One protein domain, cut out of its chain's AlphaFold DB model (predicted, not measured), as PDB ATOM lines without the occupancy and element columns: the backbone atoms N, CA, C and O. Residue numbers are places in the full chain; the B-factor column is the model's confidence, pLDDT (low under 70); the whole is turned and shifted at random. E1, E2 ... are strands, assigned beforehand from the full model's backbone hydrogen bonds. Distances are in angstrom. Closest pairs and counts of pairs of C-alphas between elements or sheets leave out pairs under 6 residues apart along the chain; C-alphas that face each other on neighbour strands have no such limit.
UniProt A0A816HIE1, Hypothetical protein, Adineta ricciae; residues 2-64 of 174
ATOM      1  N   ILE A   2     -35.427   1.519  33.647       85.50
ATOM      2  CA  ILE A   2     -36.417   2.534  34.041       85.50
ATOM      3  C   ILE A   2     -36.041   3.783  33.261       85.50
ATOM      4  O   ILE A   2     -34.952   4.322  33.457       85.50
ATOM      5  N   ASP A   3     -36.881   4.175  32.315       87.44
ATOM      6  CA  ASP A   3     -36.554   5.279  31.419       87.44
ATOM      7  C   ASP A   3     -36.583   6.613  32.175       87.44
ATOM      8  O   ASP A   3     -37.480   6.877  32.975       87.44
ATOM      9  N   GLY A   4     -35.556   7.435  31.945       86.06
ATOM     10  CA  GLY A   4     -35.385   8.737  32.595       86.06
ATOM     11  C   GLY A   4     -34.816   8.703  34.018       86.06
ATOM     12  O   GLY A   4     -34.561   9.772  34.562       86.06
ATOM     13  N   ALA A   5     -34.586   7.522  34.607       92.62
ATOM     14  CA  ALA A   5     -33.997   7.405  35.941       92.62
ATOM     15  C   ALA A   5     -32.485   7.672  35.937       92.62
ATOM     16  O   ALA A   5     -31.759   7.184  35.062       92.62
ATOM     17  N   ARG A   6     -32.001   8.398  36.950       94.06
ATOM     18  CA  ARG A   6     -30.566   8.646  37.152       94.06
ATOM     19  C   ARG A   6     -29.966   7.653  38.143       94.06
ATOM     20  O   ARG A   6     -30.340   7.630  39.308       94.06
ATOM     21  N   ALA A   7     -29.031   6.831  37.667       93.19
ATOM     22  CA  ALA A   7     -28.453   5.735  38.448       93.19
ATOM     23  C   ALA A   7     -27.595   6.200  39.640       93.19
ATOM     24  O   ALA A   7     -27.529   5.499  40.642       93.19
ATOM     25  N   ASP A   8     -26.972   7.376  39.543       95.81
ATOM     26  CA  ASP A   8     -26.093   7.969  40.564       95.81
ATOM     27  C   ASP A   8     -26.807   8.321  41.881       95.81
ATOM     28  O   ASP A   8     -26.181   8.398  42.935       95.81
ATOM     29  N   SER A   9     -28.121   8.523  41.817       96.00
ATOM     30  CA  SER A   9     -28.964   8.972  42.924       96.00
ATOM     31  C   SER A   9     -30.184   8.076  43.135       96.00
ATOM     32  O   SER A   9     -31.053   8.403  43.944       96.00
ATOM     33  N   PHE A  10     -30.258   6.947  42.424       96.00
ATOM     34  CA  PHE A  10     -31.405   6.049  42.458       96.00
ATOM     35  C   PHE A  10     -31.511   5.311  43.794       96.00
ATOM     36  O   PHE A  10     -30.569   4.668  44.258       96.00
ATOM     37  N   GLN A  11     -32.694   5.358  44.391       95.81
ATOM     38  CA  GLN A  11     -33.024   4.748  45.670       95.81
ATOM     39  C   GLN A  11     -34.310   3.942  45.521       95.81
ATOM     40  O   GLN A  11     -35.343   4.463  45.090       95.81
ATOM     41  N   LEU A  12     -34.256   2.663  45.894       95.06
ATOM     42  CA  LEU A  12     -35.446   1.827  46.013       95.06
ATOM     43  C   LEU A  12     -36.167   2.136  47.321       95.06
ATOM     44  O   LEU A  12     -35.542   2.297  48.367       95.06
ATOM     45  N   LEU A  13     -37.491   2.193  47.245       93.56
ATOM     46  CA  LEU A  13     -38.381   2.405  48.377       93.56
ATOM     47  C   LEU A  13     -39.366   1.222  48.466       93.56
ATOM     48  O   LEU A  13     -39.491   0.448  47.509       93.56
ATOM     49  N   PRO A  14     -40.057   1.039  49.604       92.19
ATOM     50  CA  PRO A  14     -41.048  -0.026  49.739       92.19
ATOM     51  C   PRO A  14     -42.232   0.131  48.769       92.19
ATOM     52  O   PRO A  14     -42.377   1.145  48.085       92.19
ATOM     53  N   ASP A  15     -43.078  -0.897  48.698       88.88
ATOM     54  CA  ASP A  15     -44.332  -0.923  47.928       88.88
ATOM     55  C   ASP A  15     -44.195  -0.557  46.437       88.88
ATOM     56  O   ASP A  15     -45.113  -0.032  45.810       88.88
ATOM     57  N   GLY A  16     -43.035  -0.847  45.838       90.75
ATOM     58  CA  GLY A  16     -42.788  -0.608  44.415       90.75
ATOM     59  C   GLY A  16     -42.488   0.850  44.059       90.75
ATOM     60  O   GLY A  16     -42.487   1.188  42.868       90.75
ATOM     61  N   TYR A  17     -42.220   1.696  45.056       94.69
ATOM     62  CA  TYR A  17     -41.707   3.042  44.843       94.69
ATOM     63  C   TYR A  17     -40.194   3.048  44.630       94.69
ATOM     64  O   TYR A  17     -39.449   2.197  45.109       94.69
ATOM     65  N   ALA A  18     -39.725   4.061  43.922       95.12
ATOM     66  CA  ALA A  18     -38.319   4.416  43.856       95.12
ATOM     67  C   ALA A  18     -38.201   5.918  43.616       95.12
ATOM     68  O   ALA A  18     -39.160   6.557  43.179       95.12
ATOM     69  N   LYS A  19     -37.032   6.491  43.867       96.38
ATOM     70  CA  LYS A  19     -36.750   7.872  43.482       96.38
ATOM     71  C   LYS A  19     -35.307   8.038  43.042       96.38
ATOM     72  O   LYS A  19     -34.457   7.246  43.425       96.38
ATOM     73  N   ASP A  20     -35.046   9.078  42.274       96.75
ATOM     74  CA  ASP A  20     -33.717   9.662  42.131       96.75
ATOM     75  C   ASP A  20     -33.742  11.112  42.644       96.75
ATOM     76  O   ASP A  20     -34.722  11.537  43.267       96.75
ATOM     77  N   ALA A  21     -32.673  11.879  42.425       95.81
ATOM     78  CA  ALA A  21     -32.603  13.266  42.891       95.81
ATOM     79  C   ALA A  21     -33.683  14.200  42.291       95.81
ATOM     80  O   ALA A  21     -33.930  15.268  42.848       95.81
ATOM     81  N   TYR A  22     -34.334  13.822  41.185       95.25
ATOM     82  CA  TYR A  22     -35.246  14.688  40.422       95.25
ATOM     83  C   TYR A  22     -36.629  14.081  40.185       95.25
ATOM     84  O   TYR A  22     -37.583  14.813  39.932       95.25
ATOM     85  N   SER A  23     -36.745  12.757  40.219       96.12
ATOM     86  CA  SER A  23     -37.947  12.030  39.830       96.12
ATOM     87  C   SER A  23     -38.330  10.983  40.862       96.12
ATOM     88  O   SER A  23     -37.488  10.329  41.474       96.12
ATOM     89  N   VAL A  24     -39.636  10.787  41.008       96.31
ATOM     90  CA  VAL A  24     -40.217   9.686  41.775       96.31
ATOM     91  C   VAL A  24     -40.859   8.713  40.803       96.31
ATOM     92  O   VAL A  24     -41.458   9.113  39.806       96.31
ATOM     93  N   PHE A  25     -40.742   7.427  41.098       94.50
ATOM     94  CA  PHE A  25     -41.247   6.340  40.283       94.50
ATOM     95  C   PHE A  25     -42.140   5.426  41.120       94.50
ATOM     96  O   PHE A  25     -41.871   5.174  42.292       94.50
ATOM     97  N   TYR A  26     -43.173   4.879  40.489       93.12
ATOM     98  CA  TYR A  26     -44.012   3.816  41.033       93.12
ATOM     99  C   TYR A  26     -44.163   2.721  39.979       93.12
ATOM    100  O   TYR A  26     -44.551   2.996  38.840       93.12
ATOM    101  N   LEU A  27     -43.818   1.480  40.332       91.75
ATOM    102  CA  LEU A  27     -43.822   0.329  39.418       91.75
ATOM    103  C   LEU A  27     -43.120   0.636  38.081       91.75
ATOM    104  O   LEU A  27     -43.646   0.360  37.003       91.75
ATOM    105  N   ARG A  28     -41.913   1.219  38.168       90.62
ATOM    106  CA  ARG A  28     -41.041   1.596  37.032       90.62
ATOM    107  C   ARG A  28     -41.571   2.726  36.139       90.62
ATOM    108  O   ARG A  28     -40.956   3.007  35.114       90.62
ATOM    109  N   LYS A  29     -42.672   3.384  36.506       91.94
ATOM    110  CA  LYS A  29     -43.197   4.562  35.800       91.94
ATOM    111  C   LYS A  29     -42.919   5.820  36.603       91.94
ATOM    112  O   LYS A  29     -43.160   5.828  37.807       91.94
ATOM    113  N   LYS A  30     -42.444   6.872  35.937       93.00
ATOM    114  CA  LYS A  30     -42.280   8.192  36.549       93.00
ATOM    115  C   LYS A  30     -43.645   8.746  36.973       93.00
ATOM    116  O   LYS A  30     -44.624   8.616  36.238       93.00
ATOM    117  N   LEU A  31     -43.706   9.325  38.166       92.44
ATOM    118  CA  LEU A  31     -44.858  10.066  38.661       92.44
ATOM    119  C   LEU A  31     -44.687  11.542  38.299       92.44
ATOM    120  O   LEU A  31     -43.758  12.201  38.762       92.44
ATOM    121  N   GLU A  32     -45.584  12.055  37.464       91.56
ATOM    122  CA  GLU A  32     -45.551  13.455  37.044       91.56
ATOM    123  C   GLU A  32     -46.099  14.381  38.136       91.56
ATOM    124  O   GLU A  32     -47.063  14.053  38.830       91.56
ATOM    125  N   GLY A  33     -45.472  15.551  38.287       89.75
ATOM    126  CA  GLY A  33     -45.870  16.575  39.259       89.75
ATOM    127  C   GLY A  33     -45.469  16.304  40.715       89.75
ATOM    128  O   GLY A  33     -45.783  17.128  41.569       89.75
ATOM    129  N   VAL A  34     -44.773  15.198  41.003       94.62
ATOM    130  CA  VAL A  34     -44.257  14.878  42.347       94.62
ATOM    131  C   VAL A  34     -42.894  15.525  42.560       94.62
ATOM    132  O   VAL A  34     -42.001  15.401  41.717       94.62
ATOM    133  N   ARG A  35     -42.698  16.172  43.711       95.75
ATOM    134  CA  ARG A  35     -41.412  16.799  44.056       95.75
ATOM    135  C   ARG A  35     -40.466  15.814  44.751       95.75
ATOM    136  O   ARG A  35     -40.661  15.468  45.913       95.75
ATOM    137  N   ALA A  36     -39.429  15.359  44.044       95.81
ATOM    138  CA  ALA A  36     -38.495  14.337  44.538       95.81
ATOM    139  C   ALA A  36     -37.628  14.782  45.737       95.81
ATOM    140  O   ALA A  36     -37.245  13.951  46.571       95.81
ATOM    141  N   ASP A  37     -37.358  16.086  45.842       96.00
ATOM    142  CA  ASP A  37     -36.575  16.725  46.908       96.00
ATOM    143  C   ASP A  37     -37.248  16.627  48.289       96.00
ATOM    144  O   ASP A  37     -36.587  16.441  49.308       96.00
ATOM    145  N   SER A  38     -38.578  16.684  48.307       97.06
ATOM    146  CA  SER A  38     -39.429  16.652  49.497       97.06
ATOM    147  C   SER A  38     -40.241  15.363  49.614       97.06
ATOM    148  O   SER A  38     -41.000  15.202  50.573       97.06
ATOM    149  N   PHE A  39     -40.062  14.430  48.673       97.25
ATOM    150  CA  PHE A  39     -40.762  13.156  48.655       97.25
ATOM    151  C   PHE A  39     -40.420  12.299  49.872       97.25
ATOM    152  O   PHE A  39     -39.252  12.018  50.166       97.25
ATOM    153  N   LYS A  40     -41.471  11.820  50.530       96.56
ATOM    154  CA  LYS A  40     -41.430  10.921  51.673       96.56
ATOM    155  C   LYS A  40     -42.340   9.735  51.397       96.56
ATOM    156  O   LYS A  40     -43.550   9.888  51.210       96.56
ATOM    157  N   PHE A  41     -41.746   8.549  51.417       95.88
ATOM    158  CA  PHE A  41     -42.513   7.328  51.583       95.88
ATOM    159  C   PHE A  41     -43.062   7.288  53.010       95.88
ATOM    160  O   PHE A  41     -42.338   7.622  53.950       95.88
ATOM    161  N   LEU A  42     -44.336   6.931  53.161       94.75
ATOM    162  CA  LEU A  42     -44.954   6.769  54.469       94.75
ATOM    163  C   LEU A  42     -45.128   5.275  54.764       94.75
ATOM    164  O   LEU A  42     -44.154   4.598  55.066       94.75
ATOM    165  N   THR A  43     -46.350   4.757  54.694       93.81
ATOM    166  CA  THR A  43     -46.658   3.326  54.821       93.81
ATOM    167  C   THR A  43     -48.014   3.037  54.177       93.81
ATOM    168  O   THR A  43     -48.747   3.972  53.839       93.81
ATOM    169  N   ASN A  44     -48.372   1.762  54.019       90.81
ATOM    170  CA  ASN A  44     -49.657   1.313  53.476       90.81
ATOM    171  C   ASN A  44     -49.988   1.981  52.130       90.81
ATOM    172  O   ASN A  44     -51.102   2.462  51.924       90.81
ATOM    173  N   GLY A  45     -48.996   2.089  51.239       92.44
ATOM    174  CA  GLY A  45     -49.147   2.741  49.938       92.44
ATOM    175  C   GLY A  45     -49.326   4.264  49.964       92.44
ATOM    176  O   GLY A  45     -49.574   4.851  48.911       92.44
ATOM    177  N   TYR A  46     -49.217   4.929  51.117       96.31
ATOM    178  CA  TYR A  46     -49.225   6.389  51.178       96.31
ATOM    179  C   TYR A  46     -47.828   6.973  51.011       96.31
ATOM    180  O   TYR A  46     -46.843   6.502  51.581       96.31
ATOM    181  N   THR A  47     -47.766   8.067  50.262       96.88
ATOM    182  CA  THR A  47     -46.567   8.882  50.079       96.88
ATOM    183  C   THR A  47     -46.960  10.350  50.080       96.88
ATOM    184  O   THR A  47     -48.133  10.689  49.911       96.88
ATOM    185  N   LYS A  48     -46.005  11.245  50.311       97.62
ATOM    186  CA  LYS A  48     -46.258  12.683  50.219       97.62
ATOM    187  C   LYS A  48     -45.031  13.433  49.742       97.62
ATOM    188  O   LYS A  48     -43.912  12.982  49.966       97.62
ATOM    189  N   ASP A  49     -45.243  14.587  49.134       97.50
ATOM    190  CA  ASP A  49     -44.221  15.625  49.020       97.50
ATOM    191  C   ASP A  49     -44.589  16.821  49.910       97.50
ATOM    192  O   ASP A  49     -45.502  16.725  50.731       97.50
ATOM    193  N   ALA A  50     -43.881  17.946  49.799       96.88
ATOM    194  CA  ALA A  50     -44.149  19.121  50.632       96.88
ATOM    195  C   ALA A  50     -45.594  19.667  50.544       96.88
ATOM    196  O   ALA A  50     -46.023  20.355  51.467       96.88
ATOM    197  N   TYR A  51     -46.353  19.360  49.484       96.31
ATOM    198  CA  TYR A  51     -47.671  19.960  49.226       96.31
ATOM    199  C   TYR A  51     -48.781  18.931  49.046       96.31
ATOM    200  O   TYR A  51     -49.932  19.207  49.382       96.31
ATOM    201  N   THR A  52     -48.450  17.752  48.527       97.44
ATOM    202  CA  THR A  52     -49.438  16.787  48.059       97.44
ATOM    203  C   THR A  52     -49.258  15.449  48.750       97.44
ATOM    204  O   THR A  52     -48.150  14.928  48.870       97.44
ATOM    205  N   VAL A  53     -50.379  14.872  49.177       98.19
ATOM    206  CA  VAL A  53     -50.455  13.489  49.642       98.19
ATOM    207  C   VAL A  53     -50.944  12.613  48.497       98.19
ATOM    208  O   VAL A  53     -51.888  12.960  47.785       98.19
ATOM    209  N   TYR A  54     -50.322  11.451  48.350       96.44
ATOM    210  CA  TYR A  54     -50.666  10.451  47.356       96.44
ATOM    211  C   TYR A  54     -50.969   9.118  48.031       96.44
ATOM    212  O   TYR A  54     -50.306   8.715  48.985       96.44
ATOM    213  N   TYR A  55     -51.948   8.409  47.484       95.25
ATOM    214  CA  TYR A  55     -52.183   6.999  47.752       95.25
ATOM    215  C   TYR A  55     -51.897   6.226  46.467       95.25
ATOM    216  O   TYR A  55     -52.560   6.417  45.436       95.25
ATOM    217  N   MET A  56     -50.868   5.383  46.499       90.62
ATOM    218  CA  MET A  56     -50.266   4.778  45.316       90.62
ATOM    219  C   MET A  56     -49.821   5.881  44.331       90.62
ATOM    220  O   MET A  56     -48.933   6.685  44.609       90.62
ATOM    221  N   ARG A  57     -50.484   5.991  43.180       90.00
ATOM    222  CA  ARG A  57     -50.197   7.018  42.162       90.00
ATOM    223  C   ARG A  57     -51.209   8.163  42.121       90.00
ATOM    224  O   ARG A  57     -51.128   9.006  41.235       90.00
ATOM    225  N   LYS A  58     -52.231   8.133  42.979       92.69
ATOM    226  CA  LYS A  58     -53.341   9.088  42.927       92.69
ATOM    227  C   LYS A  58     -53.190  10.116  44.031       92.69
ATOM    228  O   LYS A  58     -52.911   9.747  45.167       92.69
ATOM    229  N   LYS A  59     -53.417  11.383  43.691       95.69
ATOM    230  CA  LYS A  59     -53.580  12.444  44.680       95.69
ATOM    231  C   LYS A  59     -54.738  12.090  45.617       95.69
ATOM    232  O   LYS A  59     -55.775  11.601  45.166       95.69
ATOM    233  N   VAL A  60     -54.537  12.313  46.910       97.88
ATOM    234  CA  VAL A  60     -55.594  12.239  47.919       97.88
ATOM    235  C   VAL A  60     -56.245  13.612  47.984       97.88
ATOM    236  O   VAL A  60     -55.600  14.595  48.346       97.88
ATOM    237  N   GLU A  61     -57.506  13.689  47.576       97.19
ATOM    238  CA  GLU A  61     -58.209  14.969  47.494       97.19
ATOM    239  C   GLU A  61     -58.395  15.612  48.872       97.19
ATOM    240  O   GLU A  61     -58.630  14.931  49.874       97.19
ATOM    241  N   ASP A  62     -58.267  16.940  48.904       97.38
ATOM    242  CA  ASP A  62     -58.344  17.812  50.085       97.38
ATOM    243  C   ASP A  62     -57.310  17.558  51.200       97.38
ATOM    244  O   ASP A  62     -57.310  18.283  52.194       97.38
ATOM    245  N   ALA A  63     -56.423  16.568  51.048       98.19
ATOM    246  CA  ALA A  63     -55.450  16.216  52.077       98.19
ATOM    247  C   ALA A  63     -54.366  17.282  52.242       98.19
ATOM    248  O   ALA A  63     -53.737  17.717  51.271       98.19
ATOM    249  N   ARG A  64     -54.092  17.647  53.496       98.25
ATOM    250  CA  ARG A  64     -53.027  18.591  53.846       98.25
ATOM    251  C   ARG A  64     -51.742  17.870  54.224       98.25
ATOM    252  O   ARG A  64     -51.651  17.246  55.278       98.25
TER     253      ARG A  64
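Overview. This is residues 2 to 64 of the 174 residues of the protein "Hypothetical protein" of Adineta ricciae (UniProt A0A816HIE1). With little regular structure, the domain is two small strand hairpins, E1 with E2 and E3 with E4, set one after the other along the longest axis and joined by a long loop. Short pairings widen each hairpin on both sides: residues 11 to 12 and 29 to 30 beside E1 and E2, 40 to 41 and 58 to 59 beside E3 and E4. The 63 printed residues, all strand by class with 12 in named elements and no named helix, are compact, radius of gyration of the C-alphas 10.8 A, but elongated, spanning 34 by 19 by 16 A.

Along the chain. E1, residues 17 to 19, begins at C-alpha 17 (-41.707, 3.042, 44.843). E2 is residues 24 to 26, E3 46 to 48, and E4 53 to 55, ending at C-alpha 55 (-52.183, 6.999, 47.752).

Arrangement. Hairpin E1 and E2 is antiparallel at 159 degrees, with N 18 and O 25 2.9 A apart, within hydrogen-bond range. Hairpin E3 and E4 is antiparallel at 154 degrees, with N 47 and O 54 2.9 A apart, also within range. E2 and E3 are apart.

Size, cuts and confidence. The farthest C-alphas, of Asp 8 and Asp 62, are 35.0 A apart. The link E2 to E3 is long, 19 residues. The printed part has no cut, and no printed residue is under 70 in pLDDT.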